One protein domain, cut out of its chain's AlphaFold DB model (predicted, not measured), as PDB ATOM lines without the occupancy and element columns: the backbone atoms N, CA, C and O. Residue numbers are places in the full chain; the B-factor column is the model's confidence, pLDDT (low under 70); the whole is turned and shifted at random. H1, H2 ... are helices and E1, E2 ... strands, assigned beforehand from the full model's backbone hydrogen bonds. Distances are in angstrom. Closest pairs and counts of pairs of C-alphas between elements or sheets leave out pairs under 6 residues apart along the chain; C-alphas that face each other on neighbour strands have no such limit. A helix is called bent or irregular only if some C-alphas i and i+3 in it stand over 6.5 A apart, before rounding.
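This is residues 10 to 123 and 173 to 226 of the 229 residues of a protein of Clostridium sp. CAG:780 (UniProt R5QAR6). A twisted sheet of six strands makes a wall, and two helices, the long H3 and the shorter H1, lie side by side over one of its faces, running opposite ways in a two-layer arrangement. The short H2 grazes the sheet at E2 with its residues 64 to 66, and after E5 a long stretch with no named element, residues 180 to 200, leads to H4 and to residues 202 to 217, which stick out from one end before the chain returns to lay E6 along the edge of the sheet beside E2. The 168 printed residues hold four named helices and six named strands in the order H1 E1 E2 H2 H3 E3 E4 E5 H4 E6; the sheet order is E5 E4 E3 E1 E2 E6, all antiparallel, and the class is mixed, helices and strands. The whole is only just compact, close to loose, with a radius of gyration of the C-alphas of 18.1 A, and elongated, with spans of 61 by 38 by 28 A.

Start at the inner strands E1, residues 26 to 37, and E2, residues 43 to 53, an antiparallel hairpin in which N 30 and O 50 are 2.9 A apart, within hydrogen-bond range. On the other side of E1 look for E3, residues 106 to 112, antiparallel to it, with N 31 and O 109 at 2.8 A. E3 forms a hairpin with E4, residues 115 to 121, where N 110 and O 117 are 2.8 A apart. Beyond E4 is the edge strand E5, residues 173 to 179, with N 118 and O 176 at 2.8 A. At the other edge E6, residues 223 to 225, is antiparallel to E2, with N 47 and O 223 at 2.9 A. Now look over the sheet for H3, residues 75 to 99, at a height over the sheet of 9.5 A, over E1, E2 and E6; on the local plane it stands at 63 degrees to E1, only just across the strands. H1, residues 10 to 20, is on the same face at a height over the sheet of 9.9 A, slantwise to the strands at 53 degrees to E1 on the local plane. H1 and H3 touch at a shallow tilt of 16 degrees, opposite ways, and their closest C-alphas, of Glu 17 and Leu 85, are 6.2 A apart. H2, residues 64 to 71, only grazes the sheet with its residues 64 to 66; its C-alpha closest to E2 is that of Val 64, 5.7 A from that of Tyr 50. H2 and H3 only just touch, with 3 pairs of C-alphas within 8 A, and only at the corner by their link. E2, H2 with H3, and E3 form a split strand-helix-strand unit, two strands running the same way with E1 between them, and its crossover is left-handed. H4, residues 201 to 204, is not on the sheet and touches no helix. Every O i to N i+4 pair is within hydrogen-bond range in H1 and H3, 2 of 4 are in H2, and H4 is too short for such a pair.

Find C-alpha 26 at (-107.684, -86.385, 112.707), where E1 begins its 33.2 A; E2 measures 32.6 A, E3 19.7 A, E4 19.2 A and E5 19.8 A. H3 runs 36.1 A from C-alpha 75 at (-120.782, -76.886, 125.812) to C-alpha 99 at (-87.116, -80.049, 138.499). H1 measures 15.3 A and H2 11.3 A; H2 is irregular, but only just, with C-alphas 65 and 68 at 6.7 A. H4 measures 5.3 A, and E6 6.4 A, ending at C-alpha 225 at (-108.162, -67.530, 131.959).

The two C-alphas farthest apart, of Tyr 99 and Asp 209, are 61.8 A apart. Residues 124 to 172 are not printed, and C-alphas 123 and 173 are 9.0 A apart across the cut. The links E5 to H4 and H4 to E6 are long. The mean pLDDT of the printed part is 77.6, and residue 41, residue 58 and residues 181 to 226 are under 70.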
ATOM      1  N   LEU A  10     -97.241 -86.763 132.744       94.56
ATOM      2  CA  LEU A  10     -97.952 -85.537 132.378       94.56
ATOM      3  C   LEU A  10     -98.146 -85.442 130.863       94.56
ATOM      4  O   LEU A  10     -99.266 -85.164 130.432       94.56
ATOM      5  N   TYR A  11     -97.113 -85.721 130.065       95.12
ATOM      6  CA  TYR A  11     -97.225 -85.752 128.605       95.12
ATOM      7  C   TYR A  11     -98.241 -86.785 128.127       95.12
ATOM      8  O   TYR A  11     -99.113 -86.457 127.321       95.12
ATOM      9  N   GLU A  12     -98.208 -88.001 128.675       93.38
ATOM     10  CA  GLU A  12     -99.155 -89.051 128.305       93.38
ATOM     11  C   GLU A  12    -100.603 -88.635 128.597       93.38
ATOM     12  O   GLU A  12    -101.498 -88.829 127.769       93.38
ATOM     13  N   ARG A  13    -100.846 -88.034 129.767       94.81
ATOM     14  CA  ARG A  13    -102.182 -87.568 130.156       94.81
ATOM     15  C   ARG A  13    -102.662 -86.407 129.291       94.81
ATOM     16  O   ARG A  13    -103.815 -86.426 128.873       94.81
ATOM     17  N   ILE A  14    -101.792 -85.442 128.989       96.31
ATOM     18  CA  ILE A  14    -102.098 -84.330 128.077       96.31
ATOM     19  C   ILE A  14    -102.451 -84.873 126.688       96.31
ATOM     20  O   ILE A  14    -103.475 -84.496 126.123       96.31
ATOM     21  N   ARG A  15    -101.654 -85.809 126.161       94.19
ATOM     22  CA  ARG A  15    -101.907 -86.460 124.871       94.19
ATOM     23  C   ARG A  15    -103.262 -87.172 124.842       94.19
ATOM     24  O   ARG A  15    -104.038 -86.966 123.916       94.19
ATOM     25  N   LYS A  16    -103.573 -87.979 125.864       93.00
ATOM     26  CA  LYS A  16    -104.872 -88.670 125.983       93.00
ATOM     27  C   LYS A  16    -106.043 -87.687 126.003       93.00
ATOM     28  O   LYS A  16    -107.051 -87.923 125.344       93.00
ATOM     29  N   GLU A  17    -105.895 -86.583 126.726       94.56
ATOM     30  CA  GLU A  17    -106.920 -85.547 126.834       94.56
ATOM     31  C   GLU A  17    -107.166 -84.831 125.497       94.56
ATOM     32  O   GLU A  17    -108.318 -84.660 125.101       94.56
ATOM     33  N   LEU A  18    -106.102 -84.495 124.755       95.56
ATOM     34  CA  LEU A  18    -106.202 -83.933 123.402       95.56
ATOM     35  C   LEU A  18    -107.006 -84.843 122.466       95.56
ATOM     36  O   LEU A  18    -107.849 -84.365 121.710       95.56
ATOM     37  N   PHE A  19    -106.770 -86.156 122.528       93.56
ATOM     38  CA  PHE A  19    -107.453 -87.122 121.661       93.56
ATOM     39  C   PHE A  19    -108.922 -87.290 122.039       93.56
ATOM     40  O   PHE A  19    -109.772 -87.426 121.160       93.56
ATOM     41  N   TYR A  20    -109.213 -87.250 123.339       91.62
ATOM     42  CA  TYR A  20    -110.568 -87.343 123.869       91.62
ATOM     43  C   TYR A  20    -111.445 -86.153 123.456       91.62
ATOM     44  O   TYR A  20    -112.646 -86.307 123.279       91.62
ATOM     45  N   MET A  21    -110.858 -84.971 123.269       94.06
ATOM     46  CA  MET A  21    -111.586 -83.756 122.891       94.06
ATOM     47  C   MET A  21    -112.053 -83.715 121.424       94.06
ATOM     48  O   MET A  21    -112.806 -82.807 121.071       94.06
ATOM     49  N   ILE A  22    -111.615 -84.644 120.563       94.00
ATOM     50  CA  ILE A  22    -111.869 -84.599 119.114       94.00
ATOM     51  C   ILE A  22    -112.767 -85.783 118.691       94.00
ATOM     52  O   ILE A  22    -112.266 -86.895 118.537       94.00
ATOM     53  N   PRO A  23    -114.074 -85.581 118.443       92.56
ATOM     54  CA  PRO A  23    -115.035 -86.637 118.079       92.56
ATOM     55  C   PRO A  23    -114.952 -87.176 116.652       92.56
ATOM     56  O   PRO A  23    -115.897 -87.783 116.155       92.56
ATOM     57  N   GLU A  24    -113.826 -87.001 115.977       90.31
ATOM     58  CA  GLU A  24    -113.627 -87.511 114.628       90.31
ATOM     59  C   GLU A  24    -112.178 -87.941 114.397       90.31
ATOM     60  O   GLU A  24    -111.295 -87.733 115.232       90.31
ATOM     61  N   LYS A  25    -111.919 -88.575 113.249       90.31
ATOM     62  CA  LYS A  25    -110.551 -88.912 112.846       90.31
ATOM     63  C   LYS A  25    -109.800 -87.628 112.499       90.31
ATOM     64  O   LYS A  25    -110.308 -86.788 111.763       90.31
ATOM     65  N   TRP A  26    -108.560 -87.528 112.948       92.69
ATOM     66  CA  TRP A  26    -107.684 -86.385 112.707       92.69
ATOM     67  C   TRP A  26    -106.310 -86.852 112.213       92.69
ATOM     68  O   TRP A  26    -105.935 -88.010 112.397       92.69
ATOM     69  N   GLU A  27    -105.584 -85.959 111.545       91.75
ATOM     70  CA  GLU A  27    -104.229 -86.209 111.022       91.75
ATOM     71  C   GLU A  27    -103.149 -85.576 111.894       91.75
ATOM     72  O   GLU A  27    -102.091 -86.159 112.122       91.75
ATOM     73  N   ARG A  28    -103.419 -84.367 112.389       94.12
ATOM     74  CA  ARG A  28    -102.488 -83.609 113.219       94.12
ATOM     75  C   ARG A  28    -103.227 -82.661 114.158       94.12
ATOM     76  O   ARG A  28    -104.293 -82.148 113.807       94.12
ATOM     77  N   ILE A  29    -102.653 -82.443 115.335       97.06
ATOM     78  CA  ILE A  29    -103.142 -81.553 116.391       97.06
ATOM     79  C   ILE A  29    -102.023 -80.581 116.742       97.06
ATOM     80  O   ILE A  29    -100.869 -80.981 116.882       97.06
ATOM     81  N   TYR A  30    -102.379 -79.319 116.926       98.00
ATOM     82  CA  TYR A  30    -101.472 -78.278 117.379       98.00
ATOM     83  C   TYR A  30    -102.144 -77.513 118.513       98.00
ATOM     84  O   TYR A  30    -103.211 -76.931 118.307       98.00
ATOM     85  N   LEU A  31    -101.540 -77.514 119.698       98.25
ATOM     86  CA  LEU A  31    -102.004 -76.773 120.868       98.25
ATOM     87  C   LEU A  31    -101.028 -75.663 121.208       98.25
ATOM     88  O   LEU A  31     -99.827 -75.890 121.249       98.25
ATOM     89  N   TYR A  32    -101.575 -74.501 121.533       98.06
ATOM     90  CA  TYR A  32    -100.868 -73.422 122.195       98.06
ATOM     91  C   TYR A  32    -101.425 -73.234 123.602       98.06
ATOM     92  O   TYR A  32    -102.646 -73.225 123.810       98.06
ATOM     93  N   ALA A  33    -100.535 -73.031 124.569       97.19
ATOM     94  CA  ALA A  33    -100.926 -72.595 125.898       97.19
ATOM     95  C   ALA A  33     -99.894 -71.652 126.512       97.19
ATOM     96  O   ALA A  33     -98.691 -71.889 126.430       97.19
ATOM     97  N   SER A  34    -100.369 -70.625 127.211       95.25
ATOM     98  CA  SER A  34     -99.543 -69.764 128.055       95.25
ATOM     99  C   SER A  34     -99.982 -69.846 129.509       95.25
ATOM    100  O   SER A  34    -101.171 -69.975 129.808       95.25
ATOM    101  N   VAL A  35     -99.020 -69.768 130.430       91.38
ATOM    102  CA  VAL A  35     -99.282 -69.680 131.872       91.38
ATOM    103  C   VAL A  35     -98.440 -68.540 132.424       91.38
ATOM    104  O   VAL A  35     -97.227 -68.627 132.558       91.38
ATOM    105  N   VAL A  36     -99.098 -67.438 132.743       85.81
ATOM    106  CA  VAL A  36     -98.475 -66.202 133.193       85.81
ATOM    107  C   VAL A  36     -98.839 -65.982 134.650       85.81
ATOM    108  O   VAL A  36     -99.943 -65.536 134.974       85.81
ATOM    109  N   GLN A  37     -97.883 -66.248 135.539       80.38
ATOM    110  CA  GLN A  37     -98.003 -65.862 136.941       80.38
ATOM    111  C   GLN A  37     -98.223 -64.340 137.027       80.38
ATOM    112  O   GLN A  37     -97.739 -63.587 136.185       80.38
ATOM    113  N   ARG A  38     -98.933 -63.856 138.033       75.12
ATOM    114  CA  ARG A  38     -99.085 -62.443 138.396       75.12
ATOM    115  C   ARG A  38     -98.806 -62.308 139.897       75.12
ATOM    116  O   ARG A  38     -98.643 -63.304 140.603       75.12
ATOM    117  N   GLY A  39     -98.715 -61.070 140.383       73.31
ATOM    118  CA  GLY A  39     -98.641 -60.812 141.824       73.31
ATOM    119  C   GLY A  39     -99.834 -61.424 142.575       73.31
ATOM    120  O   GLY A  39    -100.883 -61.687 141.982       73.31
ATOM    121  N   ASN A  40     -99.673 -61.636 143.882       72.38
ATOM    122  CA  ASN A  40    -100.705 -62.168 144.785       72.38
ATOM    123  C   ASN A  40    -101.203 -63.579 144.414       72.38
ATOM    124  O   ASN A  40    -102.400 -63.844 144.493       72.38
ATOM    125  N   ASN A  41    -100.304 -64.469 143.976       67.94
ATOM    126  CA  ASN A  41    -100.611 -65.856 143.584       67.94
ATOM    127  C   ASN A  41    -101.667 -66.007 142.474       67.94
ATOM    128  O   ASN A  41    -102.208 -67.092 142.280       67.94
ATOM    129  N   ARG A  42    -101.949 -64.944 141.715       74.62
ATOM    130  CA  ARG A  42    -102.877 -65.010 140.584       74.62
ATOM    131  C   ARG A  42    -102.167 -65.557 139.357       74.62
ATOM    132  O   ARG A  42    -101.028 -65.195 139.086       74.62
ATOM    133  N   GLU A  43    -102.863 -66.376 138.586       80.38
ATOM    134  CA  GLU A  43    -102.408 -66.879 137.292       80.38
ATOM    135  C   GLU A  43    -103.331 -66.321 136.199       80.38
ATOM    136  O   GLU A  43    -104.546 -66.218 136.371       80.38
ATOM    137  N   THR A  44    -102.742 -65.928 135.076       84.81
ATOM    138  CA  THR A  44    -103.435 -65.567 133.831       84.81
ATOM    139  C   THR A  44    -102.860 -66.414 132.710       84.81
ATOM    140  O   THR A  44    -101.766 -66.947 132.852       84.81
ATOM    141  N   GLY A  45    -103.553 -66.538 131.592       89.75
ATOM    142  CA  GLY A  45    -103.044 -67.307 130.468       89.75
ATOM    143  C   GLY A  45    -104.126 -67.571 129.449       89.75
ATOM    144  O   GLY A  45    -105.273 -67.149 129.615       89.75
ATOM    145  N   GLU A  46    -103.743 -68.268 128.397       93.62
ATOM    146  CA  GLU A  46    -104.659 -68.659 127.341       93.62
ATOM    147  C   GLU A  46    -104.368 -70.081 126.876       93.62
ATOM    148  O   GLU A  46    -103.244 -70.568 127.007       93.62
ATOM    149  N   MET A  47    -105.386 -70.741 126.337       96.00
ATOM    150  CA  MET A  47    -105.236 -72.021 125.662       96.00
ATOM    151  C   MET A  47    -106.174 -72.091 124.470       96.00
ATOM    152  O   MET A  47    -107.372 -71.807 124.561       96.00
ATOM    153  N   PHE A  48    -105.630 -72.519 123.346       95.44
ATOM    154  CA  PHE A  48    -106.401 -72.899 122.179       95.44
ATOM    155  C   PHE A  48    -105.648 -73.990 121.440       95.44
ATOM    156  O   PHE A  48    -104.423 -74.072 121.491       95.44
ATOM    157  N   PHE A  49    -106.385 -74.835 120.737       96.38
ATOM    158  CA  PHE A  49    -105.763 -75.789 119.845       96.38
ATOM    159  C   PHE A  49    -106.619 -76.022 118.618       96.38
ATOM    160  O   PHE A  49    -107.823 -75.742 118.592       96.38
ATOM    161  N   TYR A  50    -105.946 -76.511 117.592       96.88
ATOM    162  CA  TYR A  50    -106.514 -76.822 116.303       96.88
ATOM    163  C   TYR A  50    -106.192 -78.264 115.952       96.88
ATOM    164  O   TYR A  50    -105.098 -78.750 116.238       96.88
ATOM    165  N   TYR A  51    -107.128 -78.931 115.293       95.44
ATOM    166  CA  TYR A  51    -106.876 -80.224 114.672       95.44
ATOM    167  C   TYR A  51    -107.222 -80.176 113.191       95.44
ATOM    168  O   TYR A  51    -108.051 -79.381 112.751       95.44
ATOM    169  N   PHE A  52    -106.565 -81.031 112.417       93.62
ATOM    170  CA  PHE A  52    -106.855 -81.231 111.005       93.62
ATOM    171  C   PHE A  52    -107.686 -82.513 110.869       93.62
ATOM    172  O   PHE A  52    -107.142 -83.596 111.111       93.62
ATOM    173  N   PRO A  53    -108.986 -82.414 110.533       92.19
ATOM    174  CA  PRO A  53    -109.824 -83.579 110.283       92.19
ATOM    175  C   PRO A  53    -109.247 -84.434 109.160       92.19
ATOM    176  O   PRO A  53    -108.814 -83.901 108.137       92.19
ATOM    177  N   LYS A  54    -109.293 -85.757 109.315       89.56
ATOM    178  CA  LYS A  54    -108.868 -86.677 108.262       89.56
ATOM    179  C   LYS A  54    -109.868 -86.621 107.111       89.56
ATOM    180  O   LYS A  54    -111.044 -86.926 107.296       89.56
ATOM    181  N   SER A  55    -109.415 -86.245 105.919       82.75
ATOM    182  CA  SER A  55    -110.282 -86.114 104.745       82.75
ATOM    183  C   SER A  55    -109.521 -86.365 103.447       82.75
ATOM    184  O   SER A  55    -108.315 -86.166 103.375       82.75
ATOM    185  N   LEU A  56    -110.242 -86.791 102.406       73.31
ATOM    186  CA  LEU A  56    -109.695 -86.952 101.055       73.31
ATOM    187  C   LEU A  56    -109.352 -85.603 100.394       73.31
ATOM    188  O   LEU A  56    -108.584 -85.569  99.439       73.31
ATOM    189  N   ILE A  57    -109.915 -84.498 100.899       80.00
ATOM    190  CA  ILE A  57    -109.672 -83.131 100.420       80.00
ATOM    191  C   ILE A  57    -109.037 -82.331 101.560       80.00
ATOM    192  O   ILE A  57    -109.398 -82.506 102.724       80.00
ATOM    193  N   LYS A  58    -108.116 -81.415 101.239       68.25
ATOM    194  CA  LYS A  58    -107.486 -80.534 102.231       68.25
ATOM    195  C   LYS A  58    -108.553 -79.686 102.940       68.25
ATOM    196  O   LYS A  58    -109.082 -78.738 102.362       68.25
ATOM    197  N   LYS A  59    -108.856 -80.018 104.199       77.50
ATOM    198  CA  LYS A  59    -109.768 -79.246 105.056       77.50
ATOM    199  C   LYS A  59    -109.005 -78.168 105.828       77.50
ATOM    200  O   LYS A  59    -107.837 -78.332 106.180       77.50
ATOM    201  N   ASN A  60    -109.687 -77.056 106.099       85.94
ATOM    202  CA  ASN A  60    -109.201 -76.075 107.065       85.94
ATOM    203  C   ASN A  60    -109.122 -76.732 108.455       85.94
ATOM    204  O   ASN A  60    -110.018 -77.510 108.800       85.94
ATOM    205  N   PRO A  61    -108.101 -76.413 109.265       92.88
ATOM    206  CA  PRO A  61    -108.044 -76.874 110.634       92.88
ATOM    207  C   PRO A  61    -109.209 -76.302 111.439       92.88
ATOM    208  O   PRO A  61    -109.688 -75.188 111.207       92.88
ATOM    209  N   VAL A  62    -109.658 -77.089 112.404       93.25
ATOM    210  CA  VAL A  62    -110.820 -76.808 113.234       93.25
ATOM    211  C   VAL A  62    -110.336 -76.347 114.595       93.25
ATOM    212  O   VAL A  62    -109.582 -77.062 115.251       93.25
ATOM    213  N   ASN A  63    -110.765 -75.158 115.020       94.88
ATOM    214  CA  ASN A  63    -110.549 -74.720 116.394       94.88
ATOM    215  C   ASN A  63    -111.379 -75.617 117.322       94.88
ATOM    216  O   ASN A  63    -112.577 -75.803 117.095       94.88
ATOM    217  N   VAL A  64    -110.753 -76.140 118.374       92.25
ATOM    218  CA  VAL A  64    -111.386 -77.042 119.341       92.25
ATOM    219  C   VAL A  64    -112.699 -76.500 119.922       92.25
ATOM    220  O   VAL A  64    -113.648 -77.252 120.109       92.25
ATOM    221  N   TYR A  65    -112.821 -75.191 120.140       92.19
ATOM    222  CA  TYR A  65    -114.030 -74.596 120.717       92.19
ATOM    223  C   TYR A  65    -115.221 -74.574 119.746       92.19
ATOM    224  O   TYR A  65    -116.317 -74.190 120.139       92.19
ATOM    225  N   GLN A  66    -115.034 -75.008 118.495       92.50
ATOM    226  CA  GLN A  66    -116.113 -75.252 117.533       92.50
ATOM    227  C   GLN A  66    -116.664 -76.684 117.618       92.50
ATOM    228  O   GLN A  66    -117.714 -76.962 117.045       92.50
ATOM    229  N   VAL A  67    -115.965 -77.604 118.295       91.94
ATOM    230  CA  VAL A  67    -116.367 -79.013 118.415       91.94
ATOM    231  C   VAL A  67    -117.759 -79.168 119.037       91.94
ATOM    232  O   VAL A  67    -118.553 -79.896 118.444       91.94
ATOM    233  N   PRO A  68    -118.117 -78.475 120.141       92.19
ATOM    234  CA  PRO A  68    -119.441 -78.631 120.737       92.19
ATOM    235  C   PRO A  68    -120.580 -78.399 119.750       92.19
ATOM    236  O   PRO A  68    -121.443 -79.253 119.572       92.19
ATOM    237  N   GLN A  69    -120.505 -77.289 119.017       90.50
ATOM    238  CA  GLN A  69    -121.493 -76.929 118.010       90.50
ATOM    239  C   GLN A  69    -121.517 -77.919 116.835       90.50
ATOM    240  O   GLN A  69    -122.589 -78.292 116.372       90.50
ATOM    241  N   ARG A  70    -120.349 -78.352 116.343       92.12
ATOM    242  CA  ARG A  70    -120.242 -79.245 115.172       92.12
ATOM    243  C   ARG A  70    -120.782 -80.651 115.417       92.12
ATOM    244  O   ARG A  70    -121.213 -81.295 114.470       92.12
ATOM    245  N   PHE A  71    -120.717 -81.123 116.658       89.75
ATOM    246  CA  PHE A  71    -121.049 -82.501 117.027       89.75
ATOM    247  C   PHE A  71    -122.228 -82.593 117.999       89.75
ATOM    248  O   PHE A  71    -122.477 -83.665 118.544       89.75
ATOM    249  N   ASN A  72    -122.942 -81.482 118.215       90.56
ATOM    250  CA  ASN A  72    -124.068 -81.386 119.141       90.56
ATOM    251  C   ASN A  72    -123.722 -81.897 120.557       90.56
ATOM    252  O   ASN A  72    -124.477 -82.649 121.172       90.56
ATOM    253  N   ILE A  73    -122.540 -81.520 121.055       90.50
ATOM    254  CA  ILE A  73    -122.060 -81.858 122.401       90.50
ATOM    255  C   ILE A  73    -122.392 -80.694 123.335       90.50
ATOM    256  O   ILE A  73    -122.222 -79.531 122.966       90.50
ATOM    257  N   ASP A  74    -122.807 -81.002 124.564       91.38
ATOM    258  CA  ASP A  74    -123.042 -79.990 125.594       91.38
ATOM    259  C   ASP A  74    -121.779 -79.144 125.854       91.38
ATOM    260  O   ASP A  74    -120.717 -79.654 126.233       91.38
ATOM    261  N   GLU A  75    -121.895 -77.827 125.653       89.19
ATOM    262  CA  GLU A  75    -120.782 -76.886 125.812       89.19
ATOM    263  C   GLU A  75    -120.227 -76.877 127.245       89.19
ATOM    264  O   GLU A  75    -119.017 -76.731 127.426       89.19
ATOM    265  N   ASN A  76    -121.069 -77.065 128.267       89.81
ATOM    266  CA  ASN A  76    -120.634 -77.023 129.663       89.81
ATOM    267  C   ASN A  76    -119.806 -78.260 130.024       89.81
ATOM    268  O   ASN A  76    -118.753 -78.126 130.655       89.81
ATOM    269  N   GLU A  77    -120.235 -79.452 129.609       89.38
ATOM    270  CA  GLU A  77    -119.457 -80.682 129.763       89.38
ATOM    271  C   GLU A  77    -118.145 -80.600 128.979       89.38
ATOM    272  O   GLU A  77    -117.086 -80.954 129.503       89.38
ATOM    273  N   TYR A  78    -118.171 -80.037 127.769       89.69
ATOM    274  CA  TYR A  78    -116.960 -79.851 126.976       89.69
ATOM    275  C   TYR A  78    -115.960 -78.884 127.626       89.69
ATOM    276  O   TYR A  78    -114.757 -79.154 127.680       89.69
ATOM    277  N   ILE A  79    -116.445 -77.778 128.199       90.38
ATOM    278  CA  ILE A  79    -115.616 -76.812 128.932       90.38
ATOM    279  C   ILE A  79    -114.934 -77.465 130.144       90.38
ATOM    280  O   ILE A  79    -113.791 -77.122 130.453       90.38
ATOM    281  N   LYS A  80    -115.562 -78.437 130.820       91.38
ATOM    282  CA  LYS A  80    -114.905 -79.178 131.918       91.38
ATOM    283  C   LYS A  80    -113.690 -79.967 131.426       91.38
ATOM    284  O   LYS A  80    -112.675 -80.001 132.123       91.38
ATOM    285  N   ILE A  81    -113.773 -80.556 130.233       91.62
ATOM    286  CA  ILE A  81    -112.667 -81.278 129.585       91.62
ATOM    287  C   ILE A  81    -111.537 -80.293 129.241       91.62
ATOM    288  O   ILE A  81    -110.390 -80.504 129.634       91.62
ATOM    289  N   ALA A  82    -111.862 -79.150 128.626       93.12
ATOM    290  CA  ALA A  82    -110.882 -78.099 128.323       93.12
ATOM    291  C   ALA A  82    -110.181 -77.563 129.590       93.12
ATOM    292  O   ALA A  82    -108.956 -77.446 129.636       93.12
ATOM    293  N   ASN A  83    -110.934 -77.322 130.668       92.62
ATOM    294  CA  ASN A  83    -110.375 -76.916 131.959       92.62
ATOM    295  C   ASN A  83    -109.428 -77.979 132.530       92.62
ATOM    296  O   ASN A  83    -108.357 -77.646 133.035       92.62
ATOM    297  N   ARG A  84    -109.794 -79.260 132.426       94.50
ATOM    298  CA  ARG A  84    -108.954 -80.372 132.880       94.50
ATOM    299  C   ARG A  84    -107.641 -80.440 132.100       94.50
ATOM    300  O   ARG A  84    -106.595 -80.592 132.734       94.50
ATOM    301  N   LEU A  85    -107.680 -80.286 130.775       96.56
ATOM    302  CA  LEU A  85    -106.481 -80.191 129.935       96.56
ATOM    303  C   LEU A  85    -105.577 -79.050 130.409       96.56
ATOM    304  O   LEU A  85    -104.394 -79.258 130.678       96.56
ATOM    305  N   TYR A  86    -106.140 -77.860 130.595       95.56
ATOM    306  CA  TYR A  86    -105.361 -76.695 130.991       95.56
ATOM    307  C   TYR A  86    -104.755 -76.817 132.403       95.56
ATOM    308  O   TYR A  86    -103.607 -76.428 132.630       95.56
ATOM    309  N   GLU A  87    -105.453 -77.448 133.350       94.38
ATOM    310  CA  GLU A  87    -104.883 -77.774 134.665       94.38
ATOM    311  C   GLU A  87    -103.700 -78.756 134.573       94.38
ATOM    312  O   GLU A  87    -102.765 -78.674 135.374       94.38
ATOM    313  N   MET A  88    -103.683 -79.665 133.588       95.94
ATOM    314  CA  MET A  88    -102.503 -80.501 133.329       95.94
ATOM    315  C   MET A  88    -101.327 -79.675 132.798       95.94
ATOM    316  O   MET A  88    -100.201 -79.878 133.249       95.94
ATOM    317  N   ILE A  89    -101.580 -78.688 131.935       96.19
ATOM    318  CA  ILE A  89    -100.552 -77.757 131.439       96.19
ATOM    319  C   ILE A  89     -99.947 -76.926 132.582       96.19
ATOM    320  O   ILE A  89     -98.728 -76.773 132.674       96.19
ATOM    321  N   LYS A  90    -100.765 -76.448 133.529       94.00
ATOM    322  CA  LYS A  90    -100.259 -75.765 134.733       94.00
ATOM    323  C   LYS A  90     -99.385 -76.671 135.599       94.00
ATOM    324  O   LYS A  90     -98.376 -76.219 136.144       94.00
ATOM    325  N   LYS A  91     -99.758 -77.946 135.750       94.88
ATOM    326  CA  LYS A  91     -98.942 -78.934 136.478       94.88
ATOM    327  C   LYS A  91     -97.613 -79.185 135.776       94.88
ATOM    328  O   LYS A  91     -96.593 -79.209 136.458       94.88
ATOM    329  N   LEU A  92     -97.620 -79.283 134.444       95.44
ATOM    330  CA  LEU A  92     -96.404 -79.366 133.636       95.44
ATOM    331  C   LEU A  92     -95.482 -78.172 133.900       95.44
ATOM    332  O   LEU A  92     -94.308 -78.372 134.190       95.44
ATOM    333  N   ARG A  93     -96.017 -76.943 133.923       93.50
ATOM    334  CA  ARG A  93     -95.225 -75.749 134.262       93.50
ATOM    335  C   ARG A  93     -94.566 -75.871 135.630       93.50
ATOM    336  O   ARG A  93     -93.361 -75.683 135.763       93.50
ATOM    337  N   LYS A  94     -95.365 -76.186 136.653       92.81
ATOM    338  CA  LYS A  94     -94.892 -76.306 138.042       92.81
ATOM    339  C   LYS A  94     -93.805 -77.373 138.170       92.81
ATOM    340  O   LYS A  94     -92.865 -77.177 138.934       92.81
ATOM    341  N   TYR A  95     -93.920 -78.466 137.418       94.06
ATOM    342  CA  TYR A  95     -92.892 -79.498 137.351       94.06
ATOM    343  C   TYR A  95     -91.603 -78.966 136.711       94.06
ATOM    344  O   TYR A  95     -90.548 -79.057 137.332       94.06
ATOM    345  N   CYS A  96     -91.690 -78.361 135.521       93.12
ATOM    346  CA  CYS A  96     -90.535 -77.827 134.793       93.12
ATOM    347  C   CYS A  96     -89.755 -76.778 135.599       93.12
ATOM    348  O   CYS A  96     -88.531 -76.847 135.663       93.12
ATOM    349  N   ILE A  97     -90.453 -75.865 136.284       91.12
ATOM    350  CA  ILE A  97     -89.820 -74.873 137.167       91.12
ATOM    351  C   ILE A  97     -89.059 -75.561 138.303       91.12
ATOM    352  O   ILE A  97     -87.964 -75.145 138.665       91.12
ATOM    353  N   LYS A  98     -89.659 -76.595 138.902       92.69
ATOM    354  CA  LYS A  98     -89.129 -77.220 140.115       92.69
ATOM    355  C   LYS A  98     -87.975 -78.187 139.848       92.69
ATOM    356  O   LYS A  98     -87.108 -78.309 140.707       92.69
ATOM    357  N   TYR A  99     -88.002 -78.903 138.726       92.44
ATOM    358  CA  TYR A  99     -87.116 -80.049 138.499       92.44
ATOM    359  C   TYR A  99     -86.287 -79.972 137.212       92.44
ATOM    360  O   TYR A  99     -85.275 -80.653 137.132       92.44
ATOM    361  N   GLU A 100     -86.676 -79.148 136.236       87.88
ATOM    362  CA  GLU A 100     -86.006 -79.060 134.923       87.88
ATOM    363  C   GLU A 100     -85.295 -77.715 134.704       87.88
ATOM    364  O   GLU A 100     -84.830 -77.440 133.597       87.88
ATOM    365  N   GLU A 101     -85.292 -76.846 135.724       87.94
ATOM    366  CA  GLU A 101     -84.784 -75.466 135.662       87.94
ATOM    367  C   GLU A 101     -85.333 -74.682 134.451       87.94
ATOM    368  O   GLU A 101     -84.664 -73.833 133.865       87.94
ATOM    369  N   ASN A 102     -86.578 -74.977 134.060       88.06
ATOM    370  CA  ASN A 102     -87.218 -74.419 132.874       88.06
ATOM    371  C   ASN A 102     -88.489 -73.648 133.258       88.06
ATOM    372  O   ASN A 102     -89.540 -74.243 133.508       88.06
ATOM    373  N   ASP A 103     -88.387 -72.318 133.271       89.94
ATOM    374  CA  ASP A 103     -89.488 -71.377 133.521       89.94
ATOM    375  C   ASP A 103     -90.046 -70.790 132.211       89.94
ATOM    376  O   ASP A 103     -90.188 -69.577 132.052       89.94
ATOM    377  N   TRP A 104     -90.354 -71.666 131.249       93.25
ATOM    378  CA  TRP A 104     -91.024 -71.317 129.990       93.25
ATOM    379  C   TRP A 104     -92.257 -70.445 130.227       93.25
ATOM    380  O   TRP A 104     -92.894 -70.575 131.256       93.25
ATOM    381  N   SER A 105     -92.664 -69.568 129.314       90.94
ATOM    382  CA  SER A 105     -93.858 -68.713 129.443       90.94
ATOM    383  C   SER A 105     -95.064 -69.255 128.674       90.94
ATOM    384  O   SER A 105     -96.209 -69.150 129.135       90.94
ATOM    385  N   ASN A 106     -94.798 -69.885 127.533       95.31
ATOM    386  CA  ASN A 106     -95.774 -70.573 126.709       95.31
ATOM    387  C   ASN A 106     -95.187 -71.848 126.111       95.31
ATOM    388  O   ASN A 106     -93.974 -72.062 126.126       95.31
ATOM    389  N   ILE A 107     -96.082 -72.698 125.624       97.00
ATOM    390  CA  ILE A 107     -95.738 -73.944 124.961       97.00
ATOM    391  C   ILE A 107     -96.556 -74.133 123.692       97.00
ATOM    392  O   ILE A 107     -97.734 -73.759 123.642       97.00
ATOM    393  N   THR A 108     -95.941 -74.799 122.721       98.12
ATOM    394  CA  THR A 108     -96.635 -75.420 121.597       98.12
ATOM    395  C   THR A 108     -96.528 -76.936 121.730       98.12
ATOM    396  O   THR A 108     -95.438 -77.474 121.883       98.12
ATOM    397  N   ILE A 109     -97.657 -77.641 121.676       98.25
ATOM    398  CA  ILE A 109     -97.689 -79.106 121.593       98.25
ATOM    399  C   ILE A 109     -98.116 -79.496 120.187       98.25
ATOM    400  O   ILE A 109     -99.157 -79.045 119.707       98.25
ATOM    401  N   ILE A 110     -97.337 -80.364 119.554       97.81
ATOM    402  CA  ILE A 110     -97.579 -80.861 118.205       97.81
ATOM    403  C   ILE A 110     -97.785 -82.366 118.287       97.81
ATOM    404  O   ILE A 110     -96.921 -83.100 118.766       97.81
ATOM    405  N   VAL A 111     -98.927 -82.828 117.789       95.81
ATOM    406  CA  VAL A 111     -99.164 -84.246 117.533       95.81
ATOM    407  C   VAL A 111     -99.308 -84.435 116.040       95.81
ATOM    408  O   VAL A 111    -100.252 -83.928 115.435       95.81
ATOM    409  N   ARG A 112     -98.373 -85.162 115.442       90.75
ATOM    410  CA  ARG A 112     -98.380 -85.460 114.012       90.75
ATOM    411  C   ARG A 112     -97.846 -86.863 113.804       90.75
ATOM    412  O   ARG A 112     -96.789 -87.202 114.334       90.75
ATOM    413  N   ASP A 113     -98.577 -87.654 113.027       84.69
ATOM    414  CA  ASP A 113     -98.284 -89.071 112.831       84.69
ATOM    415  C   ASP A 113     -98.183 -89.782 114.198       84.69
ATOM    416  O   ASP A 113     -99.121 -89.728 114.992       84.69
ATOM    417  N   THR A 114     -97.047 -90.401 114.510       84.62
ATOM    418  CA  THR A 114     -96.782 -91.055 115.803       84.62
ATOM    419  C   THR A 114     -95.903 -90.222 116.733       84.62
ATOM    420  O   THR A 114     -95.343 -90.770 117.680       84.62
ATOM    421  N   ASN A 115     -95.733 -88.926 116.461       91.94
ATOM    422  CA  ASN A 115     -94.848 -88.046 117.220       91.94
ATOM    423  C   ASN A 115     -95.641 -87.081 118.097       91.94
ATOM    424  O   ASN A 115     -96.629 -86.484 117.665       91.94
ATOM    425  N   PHE A 116     -95.173 -86.933 119.331       94.19
ATOM    426  CA  PHE A 116     -95.614 -85.940 120.294       94.19
ATOM    427  C   PHE A 116     -94.424 -85.028 120.595       94.19
ATOM    428  O   PHE A 116     -93.412 -85.478 121.129       94.19
ATOM    429  N   ILE A 117     -94.536 -83.760 120.215       96.88
ATOM    430  CA  ILE A 117     -93.478 -82.758 120.355       96.88
ATOM    431  C   ILE A 117     -93.996 -81.650 121.265       96.88
ATOM    432  O   ILE A 117     -95.152 -81.235 121.151       96.88
ATOM    433  N   VAL A 118     -93.146 -81.178 122.170       97.19
ATOM    434  CA  VAL A 118     -93.409 -80.042 123.048       97.19
ATOM    435  C   VAL A 118     -92.305 -79.018 122.856       97.19
ATOM    436  O   VAL A 118     -91.148 -79.251 123.196       97.19
ATOM    437  N   GLU A 119     -92.686 -77.864 122.338       97.31
ATOM    438  CA  GLU A 119     -91.837 -76.692 122.216       97.31
ATOM    439  C   GLU A 119     -92.102 -75.766 123.404       97.31
ATOM    440  O   GLU A 119     -93.230 -75.324 123.623       97.31
ATOM    441  N   TYR A 120     -91.065 -75.489 124.186       95.62
ATOM    442  CA  TYR A 120     -91.077 -74.587 125.331       95.62
ATOM    443  C   TYR A 120     -90.488 -73.237 124.946       95.62
ATOM    444  O   TYR A 120     -89.305 -73.177 124.621       95.62
ATOM    445  N   ASN A 121     -91.269 -72.162 125.044       93.12
ATOM    446  CA  ASN A 121     -90.815 -70.808 124.713       93.12
ATOM    447  C   ASN A 121     -90.688 -69.942 125.967       93.12
ATOM    448  O   ASN A 121     -91.479 -70.074 126.902       93.12
ATOM    449  N   ASP A 122     -89.731 -69.016 125.977       87.50
ATOM    450  CA  ASP A 122     -89.428 -68.125 127.107       87.50
ATOM    451  C   ASP A 122     -89.870 -66.661 126.895       87.50
ATOM    452  O   ASP A 122     -89.376 -65.736 127.546       87.50
ATOM    453  N   ASP A 123     -90.867 -66.438 126.033       86.44
ATOM    454  CA  ASP A 123     -91.369 -65.101 125.699       86.44
ATOM    455  C   ASP A 123     -91.766 -64.266 126.922       86.44
ATOM    456  O   ASP A 123     -92.407 -64.738 127.867       86.44
ATOM    457  N   THR A 173     -86.677 -71.120 121.857       84.25
ATOM    458  CA  THR A 173     -87.417 -72.369 122.039       84.25
ATOM    459  C   THR A 173     -86.492 -73.485 122.524       84.25
ATOM    460  O   THR A 173     -85.380 -73.654 122.021       84.25
ATOM    461  N   LYS A 174     -86.962 -74.280 123.488       86.62
ATOM    462  CA  LYS A 174     -86.390 -75.577 123.874       86.62
ATOM    463  C   LYS A 174     -87.377 -76.677 123.491       86.62
ATOM    464  O   LYS A 174     -88.533 -76.618 123.892       86.62
ATOM    465  N   GLU A 175     -86.930 -77.688 122.755       91.94
ATOM    466  CA  GLU A 175     -87.791 -78.776 122.278       91.94
ATOM    467  C   GLU A 175     -87.636 -80.050 123.126       91.94
ATOM    468  O   GLU A 175     -86.539 -80.399 123.567       91.94
ATOM    469  N   TYR A 176     -88.749 -80.747 123.333       87.69
ATOM    470  CA  TYR A 176     -88.832 -82.141 123.761       87.69
ATOM    471  C   TYR A 176     -89.650 -82.927 122.728       87.69
ATOM    472  O   TYR A 176     -90.658 -82.421 122.238       87.69
ATOM    473  N   SER A 177     -89.278 -84.172 122.433       78.56
ATOM    474  CA  SER A 177     -90.056 -85.037 121.543       78.56
ATOM    475  C   SER A 177     -90.022 -86.504 121.971       78.56
ATOM    476  O   SER A 177     -89.017 -87.008 122.471       78.56
ATOM    477  N   GLU A 178     -91.143 -87.199 121.768       79.31
ATOM    478  CA  GLU A 178     -91.259 -88.650 121.908       79.31
ATOM    479  C   GLU A 178     -92.151 -89.243 120.808       79.31
ATOM    480  O   GLU A 178     -93.064 -88.589 120.292       79.31
ATOM    481  N   SER A 179     -91.915 -90.509 120.463       77.38
ATOM    482  CA  SER A 179     -92.830 -91.286 119.623       77.38
ATOM    483  C   SER A 179     -93.728 -92.165 120.491       77.38
ATOM    484  O   SER A 179     -93.308 -92.653 121.539       77.38
ATOM    485  N   PHE A 180     -94.960 -92.410 120.051       76.69
ATOM    486  CA  PHE A 180     -95.915 -93.233 120.791       76.69
ATOM    487  C   PHE A 180     -96.665 -94.211 119.889       76.69
ATOM    488  O   PHE A 180     -96.918 -93.948 118.714       76.69
ATOM    489  N   TYR A 181     -97.069 -95.345 120.464       65.25
ATOM    490  CA  TYR A 181     -97.978 -96.271 119.798       65.25
ATOM    491  C   TYR A 181     -99.407 -95.745 119.890       65.25
ATOM    492  O   TYR A 181     -99.999 -95.684 120.968       65.25
ATOM    493  N   GLN A 182     -99.982 -95.400 118.744       57.06
ATOM    494  CA  GLN A 182    -101.403 -95.118 118.629       57.06
ATOM    495  C   GLN A 182    -102.127 -96.438 118.353       57.06
ATOM    496  O   GLN A 182    -102.325 -96.819 117.201       57.06
ATOM    497  N   GLN A 183    -102.541 -97.160 119.403       48.16
ATOM    498  CA  GLN A 183    -103.663 -98.080 119.207       48.16
ATOM    499  C   GLN A 183    -104.799 -97.238 118.632       48.16
ATOM    500  O   GLN A 183    -105.023 -96.125 119.114       48.16
ATOM    501  N   HIS A 184    -105.458 -97.718 117.577       43.66
ATOM    502  CA  HIS A 184    -106.666 -97.100 117.052       43.66
ATOM    503  C   HIS A 184    -107.727 -97.134 118.156       43.66
ATOM    504  O   HIS A 184    -108.592 -98.005 118.182       43.66
ATOM    505  N   LEU A 185    -107.632 -96.204 119.106       42.50
ATOM    506  CA  LEU A 185    -108.727 -95.776 119.938       42.50
ATOM    507  C   LEU A 185    -109.723 -95.256 118.917       42.50
ATOM    508  O   LEU A 185    -109.640 -94.127 118.437       42.50
ATOM    509  N   HIS A 186    -110.606 -96.150 118.479       37.84
ATOM    510  CA  HIS A 186    -111.895 -95.734 117.996       37.84
ATOM    511  C   HIS A 186    -112.381 -94.771 119.066       37.84
ATOM    512  O   HIS A 186    -112.563 -95.167 120.216       37.84
ATOM    513  N   ASN A 187    -112.501 -93.499 118.704       43.34
ATOM    514  CA  ASN A 187    -113.213 -92.524 119.501       43.34
ATOM    515  C   ASN A 187    -114.691 -92.952 119.465       43.34
ATOM    516  O   ASN A 187    -115.524 -92.332 118.819       43.34
ATOM    517  N   SER A 188    -115.015 -94.069 120.124       38.81
ATOM    518  CA  SER A 188    -116.346 -94.402 120.603       38.81
ATOM    519  C   SER A 188    -116.591 -93.479 121.784       38.81
ATOM    520  O   SER A 188    -116.575 -93.897 122.941       38.81
ATOM    521  N   ILE A 189    -116.673 -92.184 121.497       47.62
ATOM    522  CA  ILE A 189    -116.972 -91.217 122.527       47.62
ATOM    523  C   ILE A 189    -118.465 -91.353 122.755       47.62
ATOM    524  O   ILE A 189    -119.274 -90.930 121.934       47.62
ATOM    525  N   GLN A 190    -118.825 -91.986 123.866       41.47
ATOM    526  CA  GLN A 190    -120.131 -91.781 124.474       41.47
ATOM    527  C   GLN A 190    -120.141 -90.357 125.041       41.47
ATOM    528  O   GLN A 190    -120.119 -90.147 126.249       41.47
ATOM    529  N   TYR A 191    -120.144 -89.351 124.163       48.12
ATOM    530  CA  TYR A 191    -120.963 -88.194 124.481       48.12
ATOM    531  C   TYR A 191    -122.383 -88.757 124.587       48.12
ATOM    532  O   TYR A 191    -122.714 -89.709 123.873       48.12
ATOM    533  N   ASP A 192    -123.191 -88.267 125.516       42.56
ATOM    534  CA  ASP A 192    -124.603 -88.639 125.576       42.56
ATOM    535  C   ASP A 192    -125.275 -88.003 124.344       42.56
ATOM    536  O   ASP A 192    -125.855 -86.921 124.393       42.56
ATOM    537  N   ILE A 193    -125.025 -88.595 123.173       41.66
ATOM    538  CA  ILE A 193    -125.516 -88.136 121.884       41.66
ATOM    539  C   ILE A 193    -126.980 -88.541 121.901       41.66
ATOM    540  O   ILE A 193    -127.317 -89.701 121.643       41.66
ATOM    541  N   ASN A 194    -127.849 -87.590 122.249       39.72
ATOM    542  CA  ASN A 194    -129.267 -87.713 121.958       39.72
ATOM    543  C   ASN A 194    -129.384 -88.120 120.492       39.72
ATOM    544  O   ASN A 194    -128.854 -87.462 119.596       39.72
ATOM    545  N   LYS A 195    -129.974 -89.295 120.297       37.38
ATOM    546  CA  LYS A 195    -129.978 -90.068 119.063       37.38
ATOM    547  C   LYS A 195    -130.937 -89.425 118.061       37.38
ATOM    548  O   LYS A 195    -131.985 -89.984 117.769       37.38
ATOM    549  N   GLU A 196    -130.585 -88.247 117.570       37.88
ATOM    550  CA  GLU A 196    -131.207 -87.615 116.413       37.88
ATOM    551  C   GLU A 196    -130.149 -87.491 115.313       37.88
ATOM    552  O   GLU A 196    -128.958 -87.334 115.572       37.88
ATOM    553  N   GLU A 197    -130.589 -87.749 114.090       33.56
ATOM    554  CA  GLU A 197    -129.796 -88.249 112.974       33.56
ATOM    555  C   GLU A 197    -128.583 -87.377 112.616       33.56
ATOM    556  O   GLU A 197    -128.648 -86.151 112.546       33.56
ATOM    557  N   TYR A 198    -127.458 -88.042 112.336       36.81
ATOM    558  CA  TYR A 198    -126.278 -87.414 111.756       36.81
ATOM    559  C   TYR A 198    -126.645 -86.810 110.400       36.81
ATOM    560  O   TYR A 198    -126.844 -87.541 109.430       36.81
ATOM    561  N   ILE A 199    -126.668 -85.482 110.304       34.38
ATOM    562  CA  ILE A 199    -126.654 -84.820 109.003       34.38
ATOM    563  C   ILE A 199    -125.218 -84.886 108.492       34.38
ATOM    564  O   ILE A 199    -124.313 -84.227 109.010       34.38
ATOM    565  N   ASN A 200    -124.997 -85.719 107.480       40.16
ATOM    566  CA  ASN A 200    -123.734 -85.762 106.769       40.16
ATOM    567  C   ASN A 200    -123.563 -84.432 106.017       40.16
ATOM    568  O   ASN A 200    -124.272 -84.153 105.053       40.16
ATOM    569  N   VAL A 201    -122.647 -83.577 106.474       42.47
ATOM    570  CA  VAL A 201    -122.448 -82.222 105.920       42.47
ATOM    571  C   VAL A 201    -122.009 -82.264 104.444       42.47
ATOM    572  O   VAL A 201    -122.205 -81.298 103.706       42.47
ATOM    573  N   ASP A 202    -121.478 -83.405 103.986       43.38
ATOM    574  CA  ASP A 202    -121.146 -83.651 102.581       43.38
ATOM    575  C   ASP A 202    -122.407 -83.820 101.691       43.38
ATOM    576  O   ASP A 202    -122.340 -83.571 100.486       43.38
ATOM    577  N   GLU A 203    -123.577 -84.158 102.258       41.44
ATOM    578  CA  GLU A 203    -124.855 -84.249 101.525       41.44
ATOM    579  C   GLU A 203    -125.590 -82.900 101.417       41.44
ATOM    580  O   GLU A 203    -126.246 -82.644 100.406       41.44
ATOM    581  N   MET A 204    -125.435 -81.985 102.386       36.09
ATOM    582  CA  MET A 204    -126.057 -80.648 102.309       36.09
ATOM    583  C   MET A 204    -125.450 -79.765 101.211       36.09
ATOM    584  O   MET A 204    -126.145 -78.927 100.641       36.09
ATOM    585  N   ASN A 205    -124.174 -79.962 100.865       43.06
ATOM    586  CA  ASN A 205    -123.514 -79.175  99.817       43.06
ATOM    587  C   ASN A 205    -123.907 -79.581  98.384       43.06
ATOM    588  O   ASN A 205    -123.513 -78.896  97.443       43.06
ATOM    589  N   ASN A 206    -124.694 -80.651  98.213       42.69
ATOM    590  CA  ASN A 206    -125.128 -81.153  96.905       42.69
ATOM    591  C   ASN A 206    -126.638 -81.005  96.643       42.69
ATOM    592  O   ASN A 206    -127.110 -81.468  95.605       42.69
ATOM    593  N   ASN A 207    -127.403 -80.358  97.533       36.50
ATOM    594  CA  ASN A 207    -128.845 -80.175  97.355       36.50
ATOM    595  C   ASN A 207    -129.202 -78.679  97.185       36.50
ATOM    596  O   ASN A 207    -129.070 -77.921  98.148       36.50
ATOM    597  N   PRO A 208    -129.642 -78.214  95.996       37.53
ATOM    598  CA  PRO A 208    -129.851 -76.785  95.728       37.53
ATOM    599  C   PRO A 208    -131.023 -76.137  96.489       37.53
ATOM    600  O   PRO A 208    -131.112 -74.912  96.506       37.53
ATOM    601  N   ASP A 209    -131.906 -76.923  97.116       43.88
ATOM    602  CA  ASP A 209    -133.240 -76.452  97.530       43.88
ATOM    603  C   ASP A 209    -133.474 -76.303  99.045       43.88
ATOM    604  O   ASP A 209    -134.610 -76.104  99.485       43.88
ATOM    605  N   GLN A 210    -132.432 -76.309  99.880       37.53
ATOM    606  CA  GLN A 210    -132.592 -75.938 101.292       37.53
ATOM    607  C   GLN A 210    -132.257 -74.460 101.513       37.53
ATOM    608  O   GLN A 210    -131.115 -74.021 101.372       37.53
ATOM    609  N   LYS A 211    -133.283 -73.675 101.874       36.50
ATOM    610  CA  LYS A 211    -133.140 -72.286 102.327       36.50
ATOM    611  C   LYS A 211    -132.096 -72.224 103.445       36.50
ATOM    612  O   LYS A 211    -132.344 -72.703 104.547       36.50
ATOM    613  N   LYS A 212    -130.950 -71.608 103.149       36.16
ATOM    614  CA  LYS A 212    -129.908 -71.295 104.128       36.16
ATOM    615  C   LYS A 212    -130.492 -70.359 105.186       36.16
ATOM    616  O   LYS A 212    -130.754 -69.191 104.896       36.16
ATOM    617  N   GLU A 213    -130.694 -70.855 106.404       40.72
ATOM    618  CA  GLU A 213    -130.677 -69.974 107.572       40.72
ATOM    619  C   GLU A 213    -129.318 -69.254 107.603       40.72
ATOM    620  O   GLU A 213    -128.312 -69.840 107.192       40.72
ATOM    621  N   PRO A 214    -129.258 -67.976 108.017       31.28
ATOM    622  CA  PRO A 214    -128.012 -67.224 107.987       31.28
ATOM    623  C   PRO A 214    -126.956 -67.942 108.835       31.28
ATOM    624  O   PRO A 214    -127.171 -68.173 110.026       31.28
ATOM    625  N   GLU A 215    -125.824 -68.292 108.211       39.81
ATOM    626  CA  GLU A 215    -124.633 -68.798 108.896       39.81
ATOM    627  C   GLU A 215    -124.311 -67.849 110.054       39.81
ATOM    628  O   GLU A 215    -123.883 -66.711 109.847       39.81
ATOM    629  N   LYS A 216    -124.556 -68.291 111.294       35.62
ATOM    630  CA  LYS A 216    -124.073 -67.571 112.473       35.62
ATOM    631  C   LYS A 216    -122.552 -67.544 112.376       35.62
ATOM    632  O   LYS A 216    -121.921 -68.598 112.339       35.62
ATOM    633  N   GLU A 217    -121.988 -66.342 112.315       30.28
ATOM    634  CA  GLU A 217    -120.551 -66.102 112.221       30.28
ATOM    635  C   GLU A 217    -119.796 -66.943 113.263       30.28
ATOM    636  O   GLU A 217    -120.011 -66.817 114.473       30.28
ATOM    637  N   ILE A 218    -118.927 -67.843 112.794       38.81
ATOM    638  CA  ILE A 218    -118.115 -68.691 113.666       38.81
ATOM    639  C   ILE A 218    -117.001 -67.821 114.251       38.81
ATOM    640  O   ILE A 218    -115.912 -67.705 113.688       38.81
ATOM    641  N   VAL A 219    -117.270 -67.203 115.400       40.38
ATOM    642  CA  VAL A 219    -116.257 -66.470 116.165       40.38
ATOM    643  C   VAL A 219    -115.170 -67.459 116.592       40.38
ATOM    644  O   VAL A 219    -115.432 -68.401 117.343       40.38
ATOM    645  N   ILE A 220    -113.938 -67.265 116.115       51.88
ATOM    646  CA  ILE A 220    -112.775 -68.026 116.582       51.88
ATOM    647  C   ILE A 220    -112.540 -67.643 118.044       51.88
ATOM    648  O   ILE A 220    -112.114 -66.532 118.343       51.88
ATOM    649  N   ARG A 221    -112.852 -68.560 118.961       54.12
ATOM    650  CA  ARG A 221    -112.671 -68.359 120.402       54.12
ATOM    651  C   ARG A 221    -111.322 -68.922 120.849       54.12
ATOM    652  O   ARG A 221    -110.872 -69.959 120.363       54.12
ATOM    653  N   ASN A 222    -110.694 -68.245 121.795       49.91
ATOM    654  CA  ASN A 222    -109.615 -68.737 122.642       49.91
ATOM    655  C   ASN A 222    -110.140 -68.838 124.080       49.91
ATOM    656  O   ASN A 222    -110.943 -68.014 124.525       49.91
ATOM    657  N   GLN A 223    -109.695 -69.844 124.834       69.44
ATOM    658  CA  GLN A 223    -109.969 -69.851 126.265       69.44
ATOM    659  C   GLN A 223    -108.985 -68.904 126.931       69.44
ATOM    660  O   GLN A 223    -107.792 -69.185 127.005       69.44
ATOM    661  N   LEU A 224    -109.505 -67.788 127.429       66.38
ATOM    662  CA  LEU A 224    -108.774 -66.881 128.297       66.38
ATOM    663  C   LEU A 224    -109.057 -67.269 129.742       66.38
ATOM    664  O   LEU A 224    -110.210 -67.236 130.181       66.38
ATOM    665  N   LEU A 225    -108.014 -67.566 130.514       53.12
ATOM    666  CA  LEU A 225    -108.162 -67.530 131.959       53.12
ATOM    667  C   LEU A 225    -108.421 -66.086 132.387       53.12
ATOM    668  O   LEU A 225    -107.520 -65.241 132.370       53.12
ATOM    669  N   LYS A 226    -109.639 -65.822 132.849       53.25
ATOM    670  CA  LYS A 226    -109.941 -64.637 133.651       53.25
ATOM    671  C   LYS A 226    -109.935 -65.056 135.117       53.25
ATOM    672  O   LYS A 226    -110.511 -66.082 135.450       53.25
TER     673      LYS A 226